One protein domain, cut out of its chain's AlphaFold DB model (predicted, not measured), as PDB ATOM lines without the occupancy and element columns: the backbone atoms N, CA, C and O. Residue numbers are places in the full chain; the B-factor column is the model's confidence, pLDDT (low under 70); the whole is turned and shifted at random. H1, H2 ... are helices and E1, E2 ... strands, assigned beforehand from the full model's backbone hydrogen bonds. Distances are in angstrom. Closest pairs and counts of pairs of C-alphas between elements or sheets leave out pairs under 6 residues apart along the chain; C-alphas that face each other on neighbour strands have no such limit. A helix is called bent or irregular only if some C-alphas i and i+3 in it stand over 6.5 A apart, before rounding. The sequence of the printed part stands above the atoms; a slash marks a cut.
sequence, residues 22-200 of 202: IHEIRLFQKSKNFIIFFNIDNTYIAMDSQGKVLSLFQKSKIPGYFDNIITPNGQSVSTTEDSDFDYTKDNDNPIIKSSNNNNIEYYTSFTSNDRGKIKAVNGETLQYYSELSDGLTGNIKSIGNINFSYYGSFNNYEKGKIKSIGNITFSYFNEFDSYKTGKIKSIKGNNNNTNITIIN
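What this domain is: This is residues 22 to 200 of the 202 residues of an uncharacterized protein of Elizabethkingia miricola (UniProt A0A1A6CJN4). A long, strongly twisted wall of ten short strands, E6 to E15, is partly covered on one face by a second sheet, E5 E4 E3 E2 E1 E16, making a sandwich whose strands run nearly aligned. The hairpin E6 and E7 lies toward one end of the long axis and the small helix H1 at the other. The 179 printed residues hold sixteen named strands and one named helix, H1 coming between E14 and E15, with 88 residues in named elements, under half; the class is mostly strand. The larger sheet is antiparallel in the order E6 to E15, the smaller one mixed. The whole is compact, with a radius of gyration of the C-alphas of 17.6 A and spans of 57 by 42 by 26 A.

How they stand to each other: The larger sheet runs E6, residues 85 to 90, E7, 93 to 99, E8, 104 to 106, E9, 118 to 121, E10, 124 to 128, E11, 140 to 143, E12, 146 to 150, E13, 162 to 165, E14, 168 to 172, and E15, 184 to 188; E6 and E15 are its edge strands. E6 to E14 form a meander, each strand the antiparallel neighbour of the one before. N 90 of E6 is 2.8 A from O 93 of E7, within hydrogen-bond range. Pairing is staggered: E10 pairs with E9 over residues 124 to 125, N 124 and O 121 being 2.9 A apart, and with E11 over residues 126 to 128, N 141 and O 127 being 2.8 A apart. The smaller sheet runs E5, 68 to 70, E4, 53 to 58, E3, 43 to 48, E2, 34 to 40, E1, 22 to 28, and E16, 195 to 199. E1 to E5 form a second meander. E1 and E16 are parallel at 13 degrees, with N 197 and O 25 2.8 A apart. The two sheets form a sandwich, two sheets face to face: the facing parts are 9.7 A centre to centre, their strands at 12 degrees. The closest C-alphas of E2 and E9 are those of Ile 40 and Val 121, 6.9 A apart. H1, residues 175 to 180, is not on either sheet; it is irregular, with C-alphas 176 and 179 9.2 A apart, 0 of 2 O i to N i+4 pairs within hydrogen-bond range and 1 of 3 O i to N i+3 pairs.

Where its parts are: E1 begins at C-alpha 22, (201.172, 158.170, 157.711), and E16 ends at C-alpha 199, (200.236, 157.364, 175.434). E2 is 19.0 A long, E7 17.7 A and E1 17.1 A.

The domain as a whole: The two C-alphas farthest apart are those of Asp 82 and Phe 176, 57.6 A. The printed part has no cut. The links E5 to E6, E8 to E9, E10 to E11 and E12 to E13 are long. The model's pLDDT is under 70 at residues 61 to 76, 80 and 109 to 113.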
ATOM      1  N   ILE A  22     201.283 157.903 156.274       94.56
ATOM      2  CA  ILE A  22     201.172 158.170 157.711       94.56
ATOM      3  C   ILE A  22     202.528 157.886 158.346       94.56
ATOM      4  O   ILE A  22     202.987 156.743 158.369       94.56
ATOM      5  N   HIS A  23     203.143 158.922 158.904       94.19
ATOM      6  CA  HIS A  23     204.451 158.847 159.550       94.19
ATOM      7  C   HIS A  23     204.345 158.470 161.023       94.19
ATOM      8  O   HIS A  23     205.158 157.693 161.516       94.19
ATOM      9  N   GLU A  24     203.355 159.016 161.733       97.25
ATOM     10  CA  GLU A  24     203.171 158.751 163.158       97.25
ATOM     11  C   GLU A  24     201.688 158.669 163.541       97.25
ATOM     12  O   GLU A  24     200.859 159.451 163.076       97.25
ATOM     13  N   ILE A  25     201.365 157.739 164.440       97.56
ATOM     14  CA  ILE A  25     200.074 157.648 165.122       97.56
ATOM     15  C   ILE A  25     200.337 157.665 166.629       97.56
ATOM     16  O   ILE A  25     201.025 156.793 167.155       97.56
ATOM     17  N   ARG A  26     199.754 158.625 167.346       97.56
ATOM     18  CA  ARG A  26     199.767 158.673 168.814       97.56
ATOM     19  C   ARG A  26     198.411 158.247 169.347       97.56
ATOM     20  O   ARG A  26     197.426 158.952 169.146       97.56
ATOM     21  N   LEU A  27     198.361 157.103 170.019       96.44
ATOM     22  CA  LEU A  27     197.138 156.521 170.571       96.44
ATOM     23  C   LEU A  27     197.060 156.780 172.068       96.44
ATOM     24  O   LEU A  27     197.939 156.351 172.814       96.44
ATOM     25  N   PHE A  28     195.982 157.410 172.508       94.31
ATOM     26  CA  PHE A  28     195.675 157.553 173.924       94.31
ATOM     27  C   PHE A  28     194.900 156.314 174.387       94.31
ATOM     28  O   PHE A  28     193.916 155.909 173.767       94.31
ATOM     29  N   GLN A  29     195.389 155.641 175.426       90.12
ATOM     30  CA  GLN A  29     194.887 154.323 175.811       90.12
ATOM     31  C   GLN A  29     193.476 154.348 176.394       90.12
ATOM     32  O   GLN A  29     192.693 153.442 176.110       90.12
ATOM     33  N   LYS A  30     193.144 155.337 177.223       82.75
ATOM     34  CA  LYS A  30     191.869 155.419 177.941       82.75
ATOM     35  C   LYS A  30     190.823 156.161 177.122       82.75
ATOM     36  O   LYS A  30     189.710 155.651 176.973       82.75
ATOM     37  N   SER A  31     191.174 157.300 176.535       86.19
ATOM     38  CA  SER A  31     190.274 158.069 175.676       86.19
ATOM     39  C   SER A  31     190.030 157.400 174.311       86.19
ATOM     40  O   SER A  31     190.555 156.328 173.993       86.19
ATOM     41  N   LYS A  32     189.141 158.011 173.520       90.12
ATOM     42  CA  LYS A  32     188.867 157.649 172.115       90.12
ATOM     43  C   LYS A  32     189.765 158.421 171.142       90.12
ATOM     44  O   LYS A  32     189.634 158.272 169.930       90.12
ATOM     45  N   ASN A  33     190.634 159.271 171.686       91.81
ATOM     46  CA  ASN A  33     191.404 160.228 170.922       91.81
ATOM     47  C   ASN A  33     192.672 159.580 170.377       91.81
ATOM     48  O   ASN A  33     193.252 158.668 170.967       91.81
ATOM     49  N   PHE A  34     193.130 160.110 169.257       96.12
ATOM     50  CA  PHE A  34     194.455 159.858 168.722       96.12
ATOM     51  C   PHE A  34     194.929 161.093 167.966       96.12
ATOM     52  O   PHE A  34     194.125 161.962 167.634       96.12
ATOM     53  N   ILE A  35     196.229 161.170 167.707       96.88
ATOM     54  CA  ILE A  35     196.817 162.161 166.805       96.88
ATOM     55  C   ILE A  35     197.472 161.404 165.660       96.88
ATOM     56  O   ILE A  35     198.146 160.400 165.894       96.88
ATOM     57  N   ILE A  36     197.281 161.884 164.440       96.88
ATOM     58  CA  ILE A  36     197.982 161.391 163.256       96.88
ATOM     59  C   ILE A  36     198.894 162.471 162.697       96.88
ATOM     60  O   ILE A  36     198.535 163.647 162.678       96.88
ATOM     61  N   PHE A  37     200.056 162.036 162.225       95.94
ATOM     62  CA  PHE A  37     201.018 162.825 161.473       95.94
ATOM     63  C   PHE A  37     201.173 162.161 160.114       95.94
ATOM     64  O   PHE A  37     201.589 161.002 160.032       95.94
ATOM     65  N   PHE A  38     200.811 162.871 159.059       94.81
ATOM     66  CA  PHE A  38     200.795 162.337 157.704       94.81
ATOM     67  C   PHE A  38     201.177 163.416 156.701       94.81
ATOM     68  O   PHE A  38     201.158 164.604 157.029       94.81
ATOM     69  N   ASN A  39     201.502 163.004 155.482       93.31
ATOM     70  CA  ASN A  39     201.667 163.920 154.367       93.31
ATOM     71  C   ASN A  39     200.719 163.588 153.213       93.31
ATOM     72  O   ASN A  39     200.308 162.443 153.025       93.31
ATOM     73  N   ILE A  40     200.391 164.619 152.440       92.81
ATOM     74  CA  ILE A  40     199.805 164.521 151.105       92.81
ATOM     75  C   ILE A  40     200.711 165.334 150.182       92.81
ATOM     76  O   ILE A  40     200.759 166.567 150.258       92.81
ATOM     77  N   ASP A  41     201.454 164.637 149.326       90.19
ATOM     78  CA  ASP A  41     202.569 165.179 148.552       90.19
ATOM     79  C   ASP A  41     203.572 165.926 149.453       90.19
ATOM     80  O   ASP A  41     204.219 165.326 150.311       90.19
ATOM     81  N   ASN A  42     203.700 167.241 149.271       86.81
ATOM     82  CA  ASN A  42     204.593 168.122 150.016       86.81
ATOM     83  C   ASN A  42     203.939 168.768 151.248       86.81
ATOM     84  O   ASN A  42     204.590 169.582 151.902       86.81
ATOM     85  N   THR A  43     202.677 168.454 151.551       88.00
ATOM     86  CA  THR A  43     201.954 169.026 152.695       88.00
ATOM     87  C   THR A  43     201.953 168.047 153.856       88.00
ATOM     88  O   THR A  43     201.408 166.957 153.728       88.00
ATOM     89  N   TYR A  44     202.514 168.446 154.990       90.81
ATOM     90  CA  TYR A  44     202.571 167.682 156.231       90.81
ATOM     91  C   TYR A  44     201.529 168.200 157.212       90.81
ATOM     92  O   TYR A  44     201.369 169.407 157.391       90.81
ATOM     93  N   ILE A  45     200.807 167.285 157.849       91.88
ATOM     94  CA  ILE A  45     199.653 167.598 158.686       91.88
ATOM     95  C   ILE A  45     199.730 166.769 159.960       91.88
ATOM     96  O   ILE A  45     199.860 165.545 159.918       91.88
ATOM     97  N   ALA A  46     199.608 167.447 161.095       92.69
ATOM     98  CA  ALA A  46     199.296 166.845 162.379       92.69
ATOM     99  C   ALA A  46     197.851 167.191 162.732       92.69
ATOM    100  O   ALA A  46     197.493 168.369 162.770       92.69
ATOM    101  N   MET A  47     197.017 166.196 163.018       92.56
ATOM    102  CA  MET A  47     195.633 166.431 163.434       92.56
ATOM    103  C   MET A  47     195.168 165.420 164.473       92.56
ATOM    104  O   MET A  47     195.677 164.299 164.530       92.56
ATOM    105  N   ASP A  48     194.193 165.812 165.285       93.50
ATOM    106  CA  ASP A  48     193.524 164.884 166.189       93.50
ATOM    107  C   ASP A  48     192.450 164.042 165.479       93.50
ATOM    108  O   ASP A  48     192.082 164.266 164.323       93.50
ATOM    109  N   SER A  49     191.925 163.052 166.197       93.38
ATOM    110  CA  SER A  49     190.900 162.130 165.713       93.38
ATOM    111  C   SER A  49     189.585 162.797 165.305       93.38
ATOM    112  O   SER A  49     188.824 162.179 164.567       93.38
ATOM    113  N   GLN A  50     189.307 164.013 165.791       91.56
ATOM    114  CA  GLN A  50     188.124 164.812 165.448       91.56
ATOM    115  C   GLN A  50     188.366 165.706 164.229       91.56
ATOM    116  O   GLN A  50     187.485 166.465 163.837       91.56
ATOM    117  N   GLY A  51     189.552 165.653 163.626       89.00
ATOM    118  CA  GLY A  51     189.897 166.473 162.478       89.00
ATOM    119  C   GLY A  51     190.348 167.890 162.825       89.00
ATOM    120  O   GLY A  51     190.488 168.709 161.916       89.00
ATOM    121  N   LYS A  52     190.603 168.198 164.102       88.12
ATOM    122  CA  LYS A  52     191.238 169.462 164.477       88.12
ATOM    123  C   LYS A  52     192.708 169.404 164.089       88.12
ATOM    124  O   LYS A  52     193.457 168.543 164.551       88.12
ATOM    125  N   VAL A  53     193.130 170.359 163.275       87.44
ATOM    126  CA  VAL A  53     194.524 170.493 162.861       87.44
ATOM    127  C   VAL A  53     195.341 171.070 164.013       87.44
ATOM    128  O   VAL A  53     194.968 172.067 164.627       87.44
ATOM    129  N   LEU A  54     196.451 170.410 164.319       86.81
ATOM    130  CA  LEU A  54     197.430 170.826 165.321       86.81
ATOM    131  C   LEU A  54     198.609 171.554 164.670       86.81
ATOM    132  O   LEU A  54     199.170 172.469 165.261       86.81
ATOM    133  N   SER A  55     198.981 171.140 163.458       85.31
ATOM    134  CA  SER A  55     199.997 171.776 162.623       85.31
ATOM    135  C   SER A  55     199.748 171.407 161.164       85.31
ATOM    136  O   SER A  55     199.396 170.260 160.882       85.31
ATOM    137  N   LEU A  56     199.926 172.353 160.246       86.56
ATOM    138  CA  LEU A  56     199.986 172.094 158.814       86.56
ATOM    139  C   LEU A  56     201.155 172.874 158.231       86.56
ATOM    140  O   LEU A  56     201.306 174.066 158.487       86.56
ATOM    141  N   PHE A  57     201.984 172.215 157.434       82.94
ATOM    142  CA  PHE A  57     203.040 172.918 156.733       82.94
ATOM    143  C   PHE A  57     203.338 172.328 155.368       82.94
ATOM    144  O   PHE A  57     203.184 171.128 155.147       82.94
ATOM    145  N   GLN A  58     203.755 173.178 154.437       82.31
ATOM    146  CA  GLN A  58     204.143 172.752 153.097       82.31
ATOM    147  C   GLN A  58     205.636 172.898 152.910       82.31
ATOM    148  O   GLN A  58     206.177 173.990 153.081       82.31
ATOM    149  N   LYS A  59     206.283 171.799 152.520       79.06
ATOM    150  CA  LYS A  59     207.711 171.790 152.234       79.06
ATOM    151  C   LYS A  59     208.022 172.752 151.098       79.06
ATOM    152  O   LYS A  59     207.491 172.578 149.993       79.06
ATOM    153  N   SER A  60     208.890 173.729 151.371       71.94
ATOM    154  CA  SER A  60     209.300 174.703 150.359       71.94
ATOM    155  C   SER A  60     209.981 174.002 149.182       71.94
ATOM    156  O   SER A  60     210.688 172.997 149.327       71.94
ATOM    157  N   LYS A  61     209.779 174.559 147.985       69.25
ATOM    158  CA  LYS A  61     210.480 174.124 146.770       69.25
ATOM    159  C   LYS A  61     211.964 174.494 146.805       69.25
ATOM    160  O   LYS A  61     212.743 173.906 146.058       69.25
ATOM    161  N   ILE A  62     212.352 175.450 147.653       67.75
ATOM    162  CA  ILE A  62     213.732 175.907 147.804       67.75
ATOM    163  C   ILE A  62     214.385 175.135 148.962       67.75
ATOM    164  O   ILE A  62     213.955 175.272 150.110       67.75
ATOM    165  N   PRO A  63     215.435 174.331 148.706       67.75
ATOM    166  CA  PRO A  63     216.153 173.633 149.767       67.75
ATOM    167  C   PRO A  63     216.700 174.611 150.816       67.75
ATOM    168  O   PRO A  63     217.409 175.555 150.475       67.75
ATOM    169  N   GLY A  64     216.397 174.367 152.092       63.34
ATOM    170  CA  GLY A  64     216.884 175.185 153.212       63.34
ATOM    171  C   GLY A  64     216.006 176.384 153.577       63.34
ATOM    172  O   GLY A  64     216.344 177.088 154.526       63.34
ATOM    173  N   TYR A  65     214.889 176.606 152.877       64.06
ATOM    174  CA  TYR A  65     213.868 177.564 153.301       64.06
ATOM    175  C   TYR A  65     212.811 176.889 154.181       64.06
ATOM    176  O   TYR A  65     212.557 175.692 154.043       64.06
ATOM    177  N   PHE A  66     212.230 177.651 155.112       55.62
ATOM    178  CA  PHE A  66     211.218 177.133 156.030       55.62
ATOM    179  C   PHE A  66     209.898 176.867 155.315       55.62
ATOM    180  O   PHE A  66     209.530 177.555 154.364       55.62
ATOM    181  N   ASP A  67     209.188 175.875 155.830       63.75
ATOM    182  CA  ASP A  67     207.886 175.462 155.341       63.75
ATOM    183  C   ASP A  67     206.836 176.573 155.539       63.75
ATOM    184  O   ASP A  67     206.909 177.344 156.501       63.75
ATOM    185  N   ASN A  68     205.825 176.642 154.669       58.06
ATOM    186  CA  ASN A  68     204.671 177.516 154.903       58.06
ATOM    187  C   ASN A  68     203.914 176.992 156.129       58.06
ATOM    188  O   ASN A  68     203.239 175.973 156.021       58.06
ATOM    189  N   ILE A  69     204.031 177.644 157.289       55.97
ATOM    190  CA  ILE A  69     203.320 177.238 158.510       55.97
ATOM    191  C   ILE A  69     201.889 177.755 158.439       55.97
ATOM    192  O   ILE A  69     201.598 178.893 158.792       55.97
ATOM    193  N   ILE A  70     200.974 176.891 158.039       56.84
ATOM    194  CA  ILE A  70     199.548 177.176 158.053       56.84
ATOM    195  C   ILE A  70     199.041 176.588 159.375       56.84
ATOM    196  O   ILE A  70     199.194 175.401 159.645       56.84
ATOM    197  N   THR A  71     198.432 177.388 160.246       52.41
ATOM    198  CA  THR A  71     197.794 176.871 161.472       52.41
ATOM    199  C   THR A  71     196.277 176.873 161.331       52.41
ATOM    200  O   THR A  71     195.623 177.707 161.955       52.41
ATOM    201  N   PRO A  72     195.656 175.997 160.524       52.56
ATOM    202  CA  PRO A  72     194.272 176.216 160.201       52.56
ATOM    203  C   PRO A  72     193.356 175.478 161.163       52.56
ATOM    204  O   PRO A  72     193.146 174.274 161.081       52.56
ATOM    205  N   ASN A  73     192.700 176.237 162.020       55.62
ATOM    206  CA  ASN A  73     191.353 175.899 162.475       55.62
ATOM    207  C   ASN A  73     190.286 176.634 161.632       55.62
ATOM    208  O   ASN A  73     189.178 176.870 162.112       55.62
ATOM    209  N   GLY A  74     190.646 177.083 160.422       58.75
ATOM    210  CA  GLY A  74     189.833 177.976 159.592       58.75
ATOM    211  C   GLY A  74     189.796 179.440 160.064       58.75
ATOM    212  O   GLY A  74     189.180 180.260 159.386       58.75
ATOM    213  N   GLN A  75     190.448 179.784 161.187       65.75
ATOM    214  CA  GLN A  75     190.465 181.149 161.741       65.75
ATOM    215  C   GLN A  75     191.802 181.878 161.598       65.75
ATOM    216  O   GLN A  75     191.816 183.106 161.579       65.75
ATOM    217  N   SER A  76     192.922 181.164 161.484       69.31
ATOM    218  CA  SER A  76     194.224 181.771 161.209       69.31
ATOM    219  C   SER A  76     195.010 180.957 160.188       69.31
ATOM    220  O   SER A  76     194.925 179.733 160.133       69.31
ATOM    221  N   VAL A  77     195.779 181.653 159.355       72.38
ATOM    222  CA  VAL A  77     196.775 181.071 158.454       72.38
ATOM    223  C   VAL A  77     197.993 181.985 158.473       72.38
ATOM    224  O   VAL A  77     197.858 183.205 158.528       72.38
ATOM    225  N   SER A  78     199.184 181.400 158.459       72.00
ATOM    226  CA  SER A  78     200.427 182.111 158.180       72.00
ATOM    227  C   SER A  78     201.044 181.528 156.911       72.00
ATOM    228  O   SER A  78     200.819 180.372 156.565       72.00
ATOM    229  N   THR A  79     201.764 182.360 156.172       71.62
ATOM    230  CA  THR A  79     202.474 181.961 154.958       71.62
ATOM    231  C   THR A  79     203.795 182.714 154.893       71.62
ATOM    232  O   THR A  79     203.899 183.826 155.418       71.62
ATOM    233  N   THR A  80     204.802 182.105 154.278       69.12
ATOM    234  CA  THR A  80     206.086 182.745 153.973       69.12
ATOM    235  C   THR A  80     206.265 182.986 152.472       69.12
ATOM    236  O   THR A  80     207.182 183.706 152.082       69.12
ATOM    237  N   GLU A  81     205.374 182.435 151.646       72.56
ATOM    238  CA  GLU A  81     205.324 182.601 150.193       72.56
ATOM    239  C   GLU A  81     204.043 183.345 149.768       72.56
ATOM    240  O   GLU A  81     203.073 183.446 150.536       72.56
ATOM    241  N   ASP A  82     204.020 183.857 148.534       78.25
ATOM    242  CA  ASP A  82     202.831 184.484 147.948       78.25
ATOM    243  C   ASP A  82     201.632 183.545 148.105       78.25
ATOM    244  O   ASP A  82     201.706 182.365 147.760       78.25
ATOM    245  N   SER A  83     200.532 184.038 148.678       80.88
ATOM    246  CA  SER A  83     199.345 183.243 149.011       80.88
ATOM    247  C   SER A  83     198.053 183.961 148.666       80.88
ATOM    248  O   SER A  83     197.794 185.049 149.175       80.88
ATOM    249  N   ASP A  84     197.220 183.301 147.866       86.12
ATOM    250  CA  ASP A  84     195.859 183.743 147.583       86.12
ATOM    251  C   ASP A  84     194.890 183.036 148.530       86.12
ATOM    252  O   ASP A  84     194.915 181.804 148.648       86.12
ATOM    253  N   PHE A  85     194.014 183.806 149.176       87.19
ATOM    254  CA  PHE A  85     193.000 183.308 150.104       87.19
ATOM    255  C   PHE A  85     191.601 183.712 149.652       87.19
ATOM    256  O   PHE A  85     191.364 184.872 149.317       87.19
ATOM    257  N   ASP A  86     190.672 182.762 149.701       89.12
ATOM    258  CA  ASP A  86     189.241 183.029 149.575       89.12
ATOM    259  C   ASP A  86     188.572 182.903 150.945       89.12
ATOM    260  O   ASP A  86     188.952 182.074 151.781       89.12
ATOM    261  N   TYR A  87     187.544 183.715 151.163       87.25
ATOM    262  CA  TYR A  87     186.807 183.789 152.414       87.25
ATOM    263  C   TYR A  87     185.324 183.549 152.166       87.25
ATOM    264  O   TYR A  87     184.776 183.833 151.105       87.25
ATOM    265  N   THR A  88     184.641 183.063 153.190       85.69
ATOM    266  CA  THR A  88     183.180 183.050 153.228       85.69
ATOM    267  C   THR A  88     182.698 183.635 154.539       85.69
ATOM    268  O   THR A  88     183.464 183.757 155.493       85.69
ATOM    269  N   LYS A  89     181.423 184.009 154.594       83.69
ATOM    270  CA  LYS A  89     180.800 184.461 155.835       83.69
ATOM    271  C   LYS A  89     180.280 183.277 156.633       83.69
ATOM    272  O   LYS A  89     179.642 182.386 156.074       83.69
ATOM    273  N   ASP A  90     180.505 183.343 157.932       76.44
ATOM    274  CA  ASP A  90     179.890 182.513 158.948       76.44
ATOM    275  C   ASP A  90     179.320 183.399 160.068       76.44
ATOM    276  O   ASP A  90     180.078 183.991 160.838       76.44
ATOM    277  N   ASN A  91     177.988 183.518 160.146       75.94
ATOM    278  CA  ASN A  91     177.291 184.462 161.036       75.94
ATOM    279  C   ASN A  91     177.966 185.843 161.040       75.94
ATOM    280  O   ASN A  91     178.418 186.326 162.077       75.94
ATOM    281  N   ASP A  92     178.119 186.412 159.843       81.00
ATOM    282  CA  ASP A  92     178.804 187.679 159.554       81.00
ATOM    283  C   ASP A  92     180.322 187.726 159.804       81.00
ATOM    284  O   ASP A  92     180.978 188.661 159.342       81.00
ATOM    285  N   ASN A  93     180.916 186.702 160.417       79.88
ATOM    286  CA  ASN A  93     182.364 186.611 160.573       79.88
ATOM    287  C   ASN A  93     183.002 186.041 159.298       79.88
ATOM    288  O   ASN A  93     182.588 184.977 158.834       79.88
ATOM    289  N   PRO A  94     184.015 186.698 158.711       80.88
ATOM    290  CA  PRO A  94     184.775 186.100 157.624       80.88
ATOM    291  C   PRO A  94     185.598 184.921 158.157       80.88
ATOM    292  O   PRO A  94     186.353 185.058 159.118       80.88
ATOM    293  N   ILE A  95     185.470 183.767 157.509       82.12
ATOM    294  CA  ILE A  95     186.282 182.573 157.758       82.12
ATOM    295  C   ILE A  95     187.009 182.165 156.481       82.12
ATOM    296  O   ILE A  95     186.518 182.395 155.370       82.12
ATOM    297  N   ILE A  96     188.181 181.552 156.635       83.19
ATOM    298  CA  ILE A  96     188.996 181.115 155.499       83.19
ATOM    299  C   ILE A  96     188.309 179.917 154.845       83.19
ATOM    300  O   ILE A  96     188.028 178.911 155.496       83.19
ATOM    301  N   LYS A  97     188.043 180.026 153.545       86.50
ATOM    302  CA  LYS A  97     187.402 178.981 152.741       86.50
ATOM    303  C   LYS A  97     188.437 178.158 151.985       86.50
ATOM    304  O   LYS A  97     188.348 176.931 151.967       86.50
ATOM    305  N   SER A  98     189.415 178.816 151.374       86.31
ATOM    306  CA  SER A  98     190.496 178.137 150.668       86.31
ATOM    307  C   SER A  98     191.753 178.990 150.600       86.31
ATOM    308  O   SER A  98     191.716 180.209 150.778       86.31
ATOM    309  N   SER A  99     192.867 178.327 150.307       85.19
ATOM    310  CA  SER A  99     194.055 178.967 149.768       85.19
ATOM    311  C   SER A  99     194.407 178.313 148.440       85.19
ATOM    312  O   SER A  99     194.764 177.134 148.403       85.19
ATOM    313  N   ASN A 100     194.239 179.060 147.348       78.56
ATOM    314  CA  ASN A 100     194.246 178.484 146.003       78.56
ATOM    315  C   ASN A 100     195.637 178.011 145.594       78.56
ATOM    316  O   ASN A 100     195.784 176.923 145.054       78.56
ATOM    317  N   ASN A 101     196.669 178.793 145.886       79.44
ATOM    318  CA  ASN A 101     198.035 178.435 145.525       79.44
ATOM    319  C   ASN A 101     198.691 177.441 146.493       79.44
ATOM    320  O   ASN A 101     199.570 176.690 146.075       79.44
ATOM    321  N   ASN A 102     198.203 177.358 147.733       77.12
ATOM    322  CA  ASN A 102     198.557 176.284 148.660       77.12
ATOM    323  C   ASN A 102     197.697 175.014 148.451       77.12
ATOM    324  O   ASN A 102     197.958 173.999 149.085       77.12
ATOM    325  N   ASN A 103     196.695 175.033 147.560       88.06
ATOM    326  CA  ASN A 103     195.760 173.929 147.283       88.06
ATOM    327  C   ASN A 103     195.091 173.342 148.540       88.06
ATOM    328  O   ASN A 103     194.998 172.120 148.685       88.06
ATOM    329  N   ILE A 104     194.641 174.199 149.460       88.12
ATOM    330  CA  ILE A 104     193.949 173.776 150.687       88.12
ATOM    331  C   ILE A 104     192.525 174.321 150.685       88.12
ATOM    332  O   ILE A 104     192.306 175.511 150.453       88.12
ATOM    333  N   GLU A 105     191.564 173.460 150.998       90.12
ATOM    334  CA  GLU A 105     190.153 173.807 151.160       90.12
ATOM    335  C   GLU A 105     189.674 173.466 152.570       90.12
ATOM    336  O   GLU A 105     190.059 172.437 153.128       90.12
ATOM    337  N   TYR A 106     188.766 174.278 153.107       88.62
ATOM    338  CA  TYR A 106     188.113 174.052 154.396       88.62
ATOM    339  C   TYR A 106     186.614 173.823 154.226       88.62
ATOM    340  O   TYR A 106     185.977 174.329 153.300       88.62
ATOM    341  N   TYR A 107     186.025 173.064 155.147       86.25
ATOM    342  CA  TYR A 107     184.575 172.974 155.264       86.25
ATOM    343  C   TYR A 107     184.007 174.275 155.845       86.25
ATOM    344  O   TYR A 107     184.433 174.747 156.902       86.25
ATOM    345  N   THR A 108     183.006 174.826 155.158       75.44
ATOM    346  CA  THR A 108     182.413 176.139 155.451       75.44
ATOM    347  C   THR A 108     180.964 176.096 155.952       75.44
ATOM    348  O   THR A 108     180.416 177.140 156.290       75.44
ATOM    349  N   SER A 109     180.319 174.923 155.993       69.19
ATOM    350  CA  SER A 109     178.902 174.790 156.380       69.19
ATOM    351  C   SER A 109     178.695 174.687 157.898       69.19
ATOM    352  O   SER A 109     179.459 174.020 158.597       69.19
ATOM    353  N   PHE A 110     177.606 175.296 158.381       51.66
ATOM    354  CA  PHE A 110     177.219 175.406 159.794       51.66
ATOM    355  C   PHE A 110     176.453 174.190 160.350       51.66
ATOM    356  O   PHE A 110     176.257 174.089 161.556       51.66
ATOM    357  N   THR A 111     176.017 173.259 159.495       53.12
ATOM    358  CA  THR A 111     175.221 172.078 159.894       53.12
ATOM    359  C   THR A 111     176.061 170.827 160.146       53.12
ATOM    360  O   THR A 111     175.527 169.726 160.223       53.12
ATOM    361  N   SER A 112     177.383 170.966 160.193       56.38
ATOM    362  CA  SER A 112     178.292 169.836 160.341       56.38
ATOM    363  C   SER A 112     179.323 170.151 161.406       56.38
ATOM    364  O   SER A 112     179.922 171.229 161.383       56.38
ATOM    365  N   ASN A 113     179.625 169.163 162.248       66.56
ATOM    366  CA  ASN A 113     180.809 169.121 163.111       66.56
ATOM    367  C   ASN A 113     182.133 169.366 162.368       66.56
ATOM    368  O   ASN A 113     183.179 169.314 163.000       66.56
ATOM    369  N   ASP A 114     182.103 169.611 161.058       71.69
ATOM    370  CA  ASP A 114     183.232 169.744 160.157       71.69
ATOM    371  C   ASP A 114     183.654 171.191 159.909       71.69
ATOM    372  O   ASP A 114     184.667 171.410 159.255       71.69
ATOM    373  N   ARG A 115     182.949 172.189 160.462       75.25
ATOM    374  CA  ARG A 115     183.325 173.603 160.305       75.25
ATOM    375  C   ARG A 115     184.797 173.843 160.658       75.25
ATOM    376  O   ARG A 115     185.247 173.502 161.752       75.25
ATOM    377  N   GLY A 116     185.523 174.482 159.740       76.38
ATOM    378  CA  GLY A 116     186.935 174.831 159.923       76.38
ATOM    379  C   GLY A 116     187.891 173.640 159.837       76.38
ATOM    380  O   GLY A 116     189.104 173.833 159.927       76.38
ATOM    381  N   LYS A 117     187.384 172.417 159.628       87.50
ATOM    382  CA  LYS A 117     188.220 171.267 159.292       87.50
ATOM    383  C   LYS A 117     188.689 171.360 157.853       87.50
ATOM    384  O   LYS A 117     188.009 171.913 156.984       87.50
ATOM    385  N   ILE A 118     189.842 170.758 157.603       89.94
ATOM    386  CA  ILE A 118     190.370 170.577 156.256       89.94
ATOM    387  C   ILE A 118     189.402 169.698 155.463       89.94
ATOM    388  O   ILE A 118     189.067 168.594 155.876       89.94
ATOM    389  N   LYS A 119     188.979 170.191 154.306       91.31
ATOM    390  CA  LYS A 119     188.168 169.463 153.330       91.31
ATOM    391  C   LYS A 119     189.034 168.773 152.289       91.31
ATOM    392  O   LYS A 119     188.769 167.624 151.943       91.31
ATOM    393  N   ALA A 120     190.045 169.468 151.781       92.44
ATOM    394  CA  ALA A 120     190.947 168.923 150.781       92.44
ATOM    395  C   ALA A 120     192.335 169.553 150.874       92.44
ATOM    396  O   ALA A 120     192.471 170.714 151.263       92.44
ATOM    397  N   VAL A 121     193.348 168.779 150.493       91.50
ATOM    398  CA  VAL A 121     194.742 169.218 150.362       91.50
ATOM    399  C   VAL A 121     195.309 168.614 149.094       91.50
ATOM    400  O   VAL A 121     195.235 167.403 148.909       91.50
ATOM    401  N   ASN A 122     195.869 169.441 148.210       90.19
ATOM    402  CA  ASN A 122     196.446 168.993 146.936       90.19
ATOM    403  C   ASN A 122     195.476 168.131 146.089       90.19
ATOM    404  O   ASN A 122     195.906 167.278 145.314       90.19
ATOM    405  N   GLY A 123     194.164 168.365 146.232       90.00
ATOM    406  CA  GLY A 123     193.096 167.613 145.562       90.00
ATOM    407  C   GLY A 123     192.640 166.335 146.280       90.00
ATOM    408  O   GLY A 123     191.587 165.803 145.936       90.00
ATOM    409  N   GLU A 124     193.362 165.865 147.301       93.88
ATOM    410  CA  GLU A 124     192.952 164.717 148.116       93.88
ATOM    411  C   GLU A 124     191.953 165.145 149.190       93.88
ATOM    412  O   GLU A 124     192.183 166.097 149.941       93.88
ATOM    413  N   THR A 125     190.829 164.434 149.276       94.25
ATOM    414  CA  THR A 125     189.725 164.795 150.173       94.25
ATOM    415  C   THR A 125     189.883 164.192 151.561       94.25
ATOM    416  O   THR A 125     190.237 163.017 151.697       94.25
ATOM    417  N   LEU A 126     189.508 164.959 152.580       94.12
ATOM    418  CA  LEU A 126     189.304 164.484 153.940       94.12
ATOM    419  C   LEU A 126     187.802 164.386 154.214       94.12
ATOM    420  O   LEU A 126     187.039 165.332 153.996       94.12
ATOM    421  N   GLN A 127     187.371 163.219 154.685       94.38
ATOM    422  CA  GLN A 127     185.979 162.956 155.038       94.38
ATOM    423  C   GLN A 127     185.856 162.726 156.535       94.38
ATOM    424  O   GLN A 127     186.725 162.106 157.147       94.38
ATOM    425  N   TYR A 128     184.726 163.141 157.096       93.38
ATOM    426  CA  TYR A 128     184.401 162.985 158.507       93.38
ATOM    427  C   TYR A 128     183.058 162.272 158.672       93.38
ATOM    428  O   TYR A 128     182.229 162.228 157.759       93.38
ATOM    429  N   TYR A 129     182.849 161.658 159.832       91.88
ATOM    430  CA  TYR A 129     181.567 161.048 160.173       91.88
ATOM    431  C   TYR A 129     180.513 162.124 160.469       91.88
ATOM    432  O   TYR A 129     180.731 163.018 161.284       91.88
ATOM    433  N   SER A 130     179.346 161.997 159.836       87.31
ATOM    434  CA  SER A 130     178.196 162.887 160.052       87.31
ATOM    435  C   SER A 130     177.522 162.666 161.413       87.31
ATOM    436  O   SER A 130     177.766 161.650 162.067       87.31
ATOM    437  N   GLU A 131     176.607 163.563 161.791       81.69
ATOM    438  CA  GLU A 131     175.823 163.508 163.042       81.69
ATOM    439  C   GLU A 131     174.975 162.247 163.203       81.69
ATOM    440  O   GLU A 131     174.661 161.846 164.321       81.69
ATOM    441  N   LEU A 132     174.663 161.572 162.097       82.44
ATOM    442  CA  LEU A 132     173.919 160.314 162.092       82.44
ATOM    443  C   LEU A 132     174.774 159.109 162.529       82.44
ATOM    444  O   LEU A 132     174.272 157.988 162.607       82.44
ATOM    445  N   SER A 133     176.068 159.315 162.791       82.88
ATOM    446  CA  SER A 133     177.018 158.255 163.137       82.88
ATOM    447  C   SER A 133     177.106 158.101 164.657       82.88
ATOM    448  O   SER A 133     177.706 158.939 165.329       82.88
ATOM    449  N   ASP A 134     176.534 157.020 165.196       82.56
ATOM    450  CA  ASP A 134     176.433 156.754 166.643       82.56
ATOM    451  C   ASP A 134     177.778 156.911 167.382       82.56
ATOM    452  O   ASP A 134     178.649 156.041 167.346       82.56
ATOM    453  N   GLY A 135     177.941 158.052 168.060       82.56
ATOM    454  CA  GLY A 135     179.109 158.371 168.878       82.56
ATOM    455  C   GLY A 135     180.415 158.592 168.106       82.56
ATOM    456  O   GLY A 135     181.473 158.596 168.739       82.56
ATOM    457  N   LEU A 136     180.348 158.753 166.780       89.75
ATOM    458  CA  LEU A 136     181.502 158.979 165.900       89.75
ATOM    459  C   LEU A 136     181.479 160.348 165.221       89.75
ATOM    460  O   LEU A 136     182.383 160.645 164.448       89.75
ATOM    461  N   THR A 137     180.460 161.169 165.461       89.69
ATOM    462  CA  THR A 137     180.300 162.458 164.790       89.69
ATOM    463  C   THR A 137     181.561 163.311 164.857       89.69
ATOM    464  O   THR A 137     182.045 163.636 165.936       89.69
ATOM    465  N   GLY A 138     182.038 163.742 163.693       89.38
ATOM    466  CA  GLY A 138     183.223 164.571 163.544       89.38
ATOM    467  C   GLY A 138     184.536 163.792 163.484       89.38
ATOM    468  O   GLY A 138     185.532 164.369 163.050       89.38
ATOM    469  N   ASN A 139     184.545 162.500 163.824       93.31
ATOM    470  CA  ASN A 139     185.731 161.666 163.676       93.31
ATOM    471  C   ASN A 139     186.192 161.640 162.216       93.31
ATOM    472  O   ASN A 139     185.366 161.590 161.298       93.31
ATOM    473  N   ILE A 140     187.506 161.607 162.000       95.06
ATOM    474  CA  ILE A 140     188.075 161.367 160.672       95.06
ATOM    475  C   ILE A 140     187.589 160.016 160.128       95.06
ATOM    476  O   ILE A 140     187.631 158.995 160.804       95.06
ATOM    477  N   LYS A 141     187.085 160.008 158.898       95.56
ATOM    478  CA  LYS A 141     186.574 158.816 158.211       95.56
ATOM    479  C   LYS A 141     187.548 158.334 157.147       95.56
ATOM    480  O   LYS A 141     187.797 157.135 157.040       95.56
ATOM    481  N   SER A 142     188.100 159.256 156.369       95.88
ATOM    482  CA  SER A 142     189.121 158.945 155.377       95.88
ATOM    483  C   SER A 142     189.968 160.164 155.053       95.88
ATOM    484  O   SER A 142     189.524 161.304 155.197       95.88
ATOM    485  N   ILE A 143     191.180 159.901 154.586       95.31
ATOM    486  CA  ILE A 143     192.071 160.880 153.974       95.31
ATOM    487  C   ILE A 143     192.489 160.240 152.656       95.31
ATOM    488  O   ILE A 143     193.130 159.191 152.695       95.31
ATOM    489  N   GLY A 144     192.085 160.799 151.515       93.25
ATOM    490  CA  GLY A 144     192.318 160.169 150.214       93.25
ATOM    491  C   GLY A 144     191.824 158.716 150.195       93.25
ATOM    492  O   GLY A 144     190.649 158.443 150.463       93.25
ATOM    493  N   ASN A 145     192.735 157.777 149.938       92.56
ATOM    494  CA  ASN A 145     192.457 156.337 149.915       92.56
ATOM    495  C   ASN A 145     192.631 155.630 151.280       92.56
ATOM    496  O   ASN A 145     192.285 154.451 151.410       92.56
ATOM    497  N   ILE A 146     193.133 156.325 152.305       95.06
ATOM    498  CA  ILE A 146     193.325 155.773 153.648       95.06
ATOM    499  C   ILE A 146     192.024 155.888 154.440       95.06
ATOM    500  O   ILE A 146     191.559 156.982 154.760       95.06
ATOM    501  N   ASN A 147     191.453 154.739 154.802       97.06
ATOM    502  CA  ASN A 147     190.209 154.652 155.564       97.06
ATOM    503  C   ASN A 147     190.454 154.478 157.068       97.06
ATOM    504  O   ASN A 147     191.364 153.757 157.482       97.06
ATOM    505  N   PHE A 148     189.575 155.080 157.867       97.62
ATOM    506  CA  PHE A 148     189.553 155.003 159.324       97.62
ATOM    507  C   PHE A 148     188.274 154.285 159.760       97.62
ATOM    508  O   PHE A 148     187.155 154.718 159.464       97.62
ATOM    509  N   SER A 149     188.431 153.171 160.474       97.19
ATOM    510  CA  SER A 149     187.306 152.423 161.039       97.19
ATOM    511  C   SER A 149     187.337 152.469 162.559       97.19
ATOM    512  O   SER A 149     188.407 152.526 163.161       97.19
ATOM    513  N   TYR A 150     186.163 152.426 163.184       96.81
ATOM    514  CA  TYR A 150     185.993 152.561 164.629       96.81
ATOM    515  C   TYR A 150     185.171 151.399 165.174       96.81
ATOM    516  O   TYR A 150     184.360 150.802 164.463       96.81
ATOM    517  N   TYR A 151     185.370 151.079 166.447       95.12
ATOM    518  CA  TYR A 151     184.502 150.147 167.152       95.12
ATOM    519  C   TYR A 151     183.135 150.790 167.407       95.12
ATOM    520  O   TYR A 151     183.046 151.929 167.870       95.12
ATOM    521  N   GLY A 152     182.069 150.052 167.097       89.62
ATOM    522  CA  GLY A 152     180.693 150.483 167.344       89.62
ATOM    523  C   GLY A 152     180.293 150.393 168.819       89.62
ATOM    524  O   GLY A 152     181.108 150.129 169.701       89.62
ATOM    525  N   SER A 153     179.002 150.569 169.086       86.56
ATOM    526  CA  SER A 153     178.451 150.652 170.446       86.56
ATOM    527  C   SER A 153     178.225 149.319 171.164       86.56
ATOM    528  O   SER A 153     177.660 149.326 172.251       86.56
ATOM    529  N   PHE A 154     178.640 148.189 170.583       86.50
ATOM    530  CA  PHE A 154     178.385 146.863 171.159       86.50
ATOM    531  C   PHE A 154     179.131 146.647 172.485       86.50
ATOM    532  O   PHE A 154     178.540 146.198 173.462       86.50
ATOM    533  N   ASN A 155     180.411 147.023 172.533       88.56
ATOM    534  CA  ASN A 155     181.279 146.837 173.693       88.56
ATOM    535  C   ASN A 155     181.669 148.189 174.299       88.56
ATOM    536  O   ASN A 155     182.344 148.993 173.655       88.56
ATOM    537  N   ASN A 156     181.322 148.428 175.565       87.88
ATOM    538  CA  ASN A 156     181.604 149.709 176.225       87.88
ATOM    539  C   ASN A 156     183.106 150.033 176.336       87.88
ATOM    540  O   ASN A 156     183.475 151.203 176.262       87.88
ATOM    541  N   TYR A 157     183.974 149.027 176.492       89.81
ATOM    542  CA  TYR A 157     185.417 149.232 176.687       89.81
ATOM    543  C   TYR A 157     186.150 149.721 175.427       89.81
ATOM    544  O   TYR A 157     187.215 150.328 175.534       89.81
ATOM    545  N   GLU A 158     185.584 149.487 174.242       93.00
ATOM    546  CA  GLU A 158     186.157 149.895 172.954       93.00
ATOM    547  C   GLU A 158     185.256 150.845 172.158       93.00
ATOM    548  O   GLU A 158     185.700 151.380 171.146       93.00
ATOM    549  N   LYS A 159     184.030 151.128 172.622       92.62
ATOM    550  CA  LYS A 159     183.058 151.988 171.932       92.62
ATOM    551  C   LYS A 159     183.681 153.305 171.459       92.62
ATOM    552  O   LYS A 159     184.068 154.162 172.257       92.62
ATOM    553  N   GLY A 160     183.690 153.504 170.144       92.94
ATOM    554  CA  GLY A 160     184.192 154.700 169.471       92.94
ATOM    555  C   GLY A 160     185.715 154.837 169.432       92.94
ATOM    556  O   GLY A 160     186.204 155.856 168.952       92.94
ATOM    557  N   LYS A 161     186.476 153.849 169.916       95.38
ATOM    558  CA  LYS A 161     187.930 153.804 169.734       95.38
ATOM    559  C   LYS A 161     188.280 153.389 168.304       95.38
ATOM    560  O   LYS A 161     187.497 152.715 167.629       95.38
ATOM    561  N   ILE A 162     189.463 153.788 167.845       97.38
ATOM    562  CA  ILE A 162     189.951 153.453 166.507       97.38
ATOM    563  C   ILE A 162     190.166 151.940 166.369       97.38
ATOM    564  O   ILE A 162     190.830 151.307 167.181       97.38
ATOM    565  N   LYS A 163     189.592 151.346 165.327       97.31
ATOM    566  CA  LYS A 163     189.718 149.924 164.995       97.31
ATOM    567  C   LYS A 163     190.772 149.687 163.926       97.31
ATOM    568  O   LYS A 163     191.549 148.739 164.039       97.31
ATOM    569  N   SER A 164     190.828 150.537 162.903       98.00
ATOM    570  CA  SER A 164     191.877 150.460 161.890       98.00
ATOM    571  C   SER A 164     192.154 151.799 161.226       98.00
ATOM    572  O   SER A 164     191.261 152.637 161.115       98.00
ATOM    573  N   ILE A 165     193.386 151.951 160.743       97.50
ATOM    574  CA  ILE A 165     193.816 153.032 159.859       97.50
ATOM    575  C   ILE A 165     194.532 152.378 158.677       97.50
ATOM    576  O   ILE A 165     195.594 151.776 158.848       97.50
ATOM    577  N   GLY A 166     193.925 152.431 157.490       95.44
ATOM    578  CA  GLY A 166     194.384 151.650 156.341       95.44
ATOM    579  C   GLY A 166     194.496 150.160 156.694       95.44
ATOM    580  O   GLY A 166     193.536 149.556 157.172       95.44
ATOM    581  N   ASN A 167     195.689 149.590 156.504       95.38
ATOM    582  CA  ASN A 167     195.985 148.182 156.803       95.38
ATOM    583  C   ASN A 167     196.366 147.920 158.272       95.38
ATOM    584  O   ASN A 167     196.535 146.764 158.663       95.38
ATOM    585  N   ILE A 168     196.517 148.967 159.088       97.81
ATOM    586  CA  ILE A 168     196.909 148.845 160.492       97.81
ATOM    587  C   ILE A 168     195.653 148.633 161.333       97.81
ATOM    588  O   ILE A 168     194.730 149.443 161.288       97.81
ATOM    589  N   THR A 169     195.621 147.565 162.128       98.31
ATOM    590  CA  THR A 169     194.487 147.227 163.000       98.31
ATOM    591  C   THR A 169     194.862 147.312 164.472       98.31
ATOM    592  O   THR A 169     195.940 146.855 164.862       98.31
ATOM    593  N   PHE A 170     193.932 147.810 165.286       97.62
ATOM    594  CA  PHE A 170     194.066 147.994 166.727       97.62
ATOM    595  C   PHE A 170     193.037 147.137 167.468       97.62
ATOM    596  O   PHE A 170     191.849 147.141 167.141       97.62
ATOM    597  N   SER A 171     193.485 146.403 168.485       97.12
ATOM    598  CA  SER A 171     192.600 145.650 169.384       97.12
ATOM    599  C   SER A 171     192.756 146.125 170.818       97.12
ATOM    600  O   SER A 171     193.877 146.444 171.226       97.12
ATOM    601  N   TYR A 172     191.682 146.054 171.597       96.44
ATOM    602  CA  TYR A 172     191.657 146.469 172.997       96.44
ATOM    603  C   TYR A 172     191.488 145.276 173.943       96.44
ATOM    604  O   TYR A 172     191.013 144.209 173.552       96.44
ATOM    605  N   PHE A 173     191.950 145.431 175.182       96.25
ATOM    606  CA  PHE A 173     191.653 144.493 176.265       96.25
ATOM    607  C   PHE A 173     190.176 144.601 176.658       96.25
ATOM    608  O   PHE A 173     189.623 145.704 176.669       96.25
ATOM    609  N   ASN A 174     189.554 143.468 176.978       94.62
ATOM    610  CA  ASN A 174     188.126 143.399 177.281       94.62
ATOM    611  C   ASN A 174     187.862 143.612 178.779       94.62
ATOM    612  O   ASN A 174     188.780 143.847 179.562       94.62
ATOM    613  N   GLU A 175     186.599 143.538 179.183       92.44
ATOM    614  CA  GLU A 175     186.145 143.742 180.559       92.44
ATOM    615  C   GLU A 175     186.708 142.740 181.580       92.44
ATOM    616  O   GLU A 175     186.749 143.046 182.772       92.44
ATOM    617  N   PHE A 176     187.190 141.576 181.134       94.44
ATOM    618  CA  PHE A 176     187.778 140.552 181.999       94.44
ATOM    619  C   PHE A 176     189.260 140.820 182.312       94.44
ATOM    620  O   PHE A 176     189.834 140.175 183.187       94.44
ATOM    621  N   ASP A 177     189.879 141.808 181.656       91.31
ATOM    622  CA  ASP A 177     191.299 142.146 181.787       91.31
ATOM    623  C   ASP A 177     191.594 143.191 182.900       91.31
ATOM    624  O   ASP A 177     192.654 143.828 182.915       91.31
ATOM    625  N   SER A 178     190.691 143.357 183.877       91.56
ATOM    626  CA  SER A 178     190.868 144.184 185.088       91.56
ATOM    627  C   SER A 178     191.397 145.606 184.788       91.56
ATOM    628  O   SER A 178     190.792 146.360 184.032       91.56
ATOM    629  N   TYR A 179     192.543 146.004 185.353       89.25
ATOM    630  CA  TYR A 179     193.170 147.322 185.173       89.25
ATOM    631  C   TYR A 179     193.667 147.604 183.739       89.25
ATOM    632  O   TYR A 179     194.232 148.676 183.470       89.25
ATOM    633  N   LYS A 180     193.521 146.640 182.822       93.12
ATOM    634  CA  LYS A 180     193.873 146.770 181.407       93.12
ATOM    635  C   LYS A 180     192.660 147.014 180.515       93.12
ATOM    636  O   LYS A 180     192.876 147.406 179.375       93.12
ATOM    637  N   THR A 181     191.431 146.833 181.003       93.69
ATOM    638  CA  THR A 181     190.196 147.006 180.223       93.69
ATOM    639  C   THR A 181     190.216 148.296 179.400       93.69
ATOM    640  O   THR A 181     190.486 149.379 179.921       93.69
ATOM    641  N   GLY A 182     189.954 148.177 178.097       92.94
ATOM    642  CA  GLY A 182     189.914 149.298 177.154       92.94
ATOM    643  C   GLY A 182     191.275 149.863 176.729       92.94
ATOM    644  O   GLY A 182     191.308 150.747 175.873       92.94
ATOM    645  N   LYS A 183     192.397 149.364 177.272       95.12
ATOM    646  CA  LYS A 183     193.754 149.713 176.815       95.12
ATOM    647  C   LYS A 183     194.120 148.960 175.540       95.12
ATOM    648  O   LYS A 183     193.553 147.909 175.241       95.12
ATOM    649  N   ILE A 184     195.098 149.485 174.802       95.69
ATOM    650  CA  ILE A 184     195.625 148.847 173.589       95.69
ATOM    651  C   ILE A 184     196.218 147.480 173.952       95.69
ATOM    652  O   ILE A 184     197.119 147.378 174.781       95.69
ATOM    653  N   LYS A 185     195.711 146.433 173.301       95.81
ATOM    654  CA  LYS A 185     196.155 145.042 173.445       95.81
ATOM    655  C   LYS A 185     197.101 144.617 172.332       95.81
ATOM    656  O   LYS A 185     198.063 143.903 172.590       95.81
ATOM    657  N   SER A 186     196.819 145.012 171.090       96.88
ATOM    658  CA  SER A 186     197.690 144.691 169.958       96.88
ATOM    659  C   SER A 186     197.548 145.687 168.815       96.88
ATOM    660  O   SER A 186     196.490 146.291 168.629       96.88
ATOM    661  N   ILE A 187     198.639 145.822 168.064       97.62
ATOM    662  CA  ILE A 187     198.744 146.564 166.812       97.62
ATOM    663  C   ILE A 187     199.253 145.565 165.770       97.62
ATOM    664  O   ILE A 187     200.256 144.891 166.007       97.62
ATOM    665  N   LYS A 188     198.560 145.435 164.640       97.75
ATOM    666  CA  LYS A 188     198.936 144.509 163.555       97.75
ATOM    667  C   LYS A 188     198.863 145.213 162.204       97.75
ATOM    668  O   LYS A 188     198.133 146.187 162.074       97.75
ATOM    669  N   GLY A 189     199.607 144.715 161.216       95.50
ATOM    670  CA  GLY A 189     199.607 145.256 159.849       95.50
ATOM    671  C   GLY A 189     200.515 146.470 159.625       95.50
ATOM    672  O   GLY A 189     200.547 146.998 158.519       95.50
ATOM    673  N   ASN A 190     201.275 146.900 160.639       93.06
ATOM    674  CA  ASN A 190     202.310 147.919 160.466       93.06
ATOM    675  C   ASN A 190     203.521 147.318 159.730       93.06
ATOM    676  O   ASN A 190     204.037 146.278 160.138       93.06
ATOM    677  N   ASN A 191     203.971 147.972 158.659       87.38
ATOM    678  CA  ASN A 191     205.109 147.572 157.826       87.38
ATOM    679  C   ASN A 191     206.410 148.333 158.162       87.38
ATOM    680  O   ASN A 191     207.324 148.352 157.345       87.38
ATOM    681  N   ASN A 192     206.491 148.941 159.352       83.25
ATOM    682  CA  ASN A 192     207.593 149.782 159.850       83.25
ATOM    683  C   ASN A 192     207.737 151.161 159.184       83.25
ATOM    684  O   ASN A 192     208.658 151.895 159.535       83.25
ATOM    685  N   ASN A 193     206.819 151.559 158.299       88.56
ATOM    686  CA  ASN A 193     206.820 152.912 157.726       88.56
ATOM    687  C   ASN A 193     206.074 153.929 158.604       88.56
ATOM    688  O   ASN A 193     206.194 155.133 158.390       88.56
ATOM    689  N   THR A 194     205.323 153.453 159.600       94.69
ATOM    690  CA  THR A 194     204.556 154.288 160.526       94.69
ATOM    691  C   THR A 194     205.041 154.064 161.953       94.69
ATOM    692  O   THR A 194     204.969 152.951 162.483       94.69
ATOM    693  N   ASN A 195     205.495 155.128 162.608       96.88
ATOM    694  CA  ASN A 195     205.762 155.125 164.039       96.88
ATOM    695  C   ASN A 195     204.431 155.108 164.809       96.88
ATOM    696  O   ASN A 195     203.516 155.865 164.494       96.88
ATOM    697  N   ILE A 196     204.290 154.241 165.811       96.88
ATOM    698  CA  ILE A 196     203.074 154.181 166.625       96.88
ATOM    699  C   ILE A 196     203.453 154.337 168.090       96.88
ATOM    700  O   ILE A 196     204.079 153.461 168.686       96.88
ATOM    701  N   THR A 197     203.018 155.449 168.672       96.94
ATOM    702  CA  THR A 197     203.267 155.812 170.063       96.94
ATOM    703  C   THR A 197     202.017 155.534 170.890       96.94
ATOM    704  O   THR A 197     200.926 156.007 170.567       96.94
ATOM    705  N   ILE A 198     202.166 154.798 171.991       96.00
ATOM    706  CA  ILE A 198     201.086 154.563 172.954       96.00
ATOM    707  C   ILE A 198     201.261 155.530 174.127       96.00
ATOM    708  O   ILE A 198     202.270 155.495 174.827       96.00
ATOM    709  N   ILE A 199     200.261 156.374 174.360       94.94
ATOM    710  CA  ILE A 199     200.236 157.364 175.434       94.94
ATOM    711  C   ILE A 199     199.330 156.856 176.551       94.94
ATOM    712  O   ILE A 199     198.184 156.470 176.319       94.94
ATOM    713  N   ASN A 200     199.847 156.854 177.778       90.62
ATOM    714  CA  ASN A 200     199.036 156.604 178.962       90.62
ATOM    715  C   ASN A 200     198.393 157.922 179.416       90.62
ATOM    716  O   ASN A 200     199.070 158.783 179.974       90.62
TER     717      ASN A 200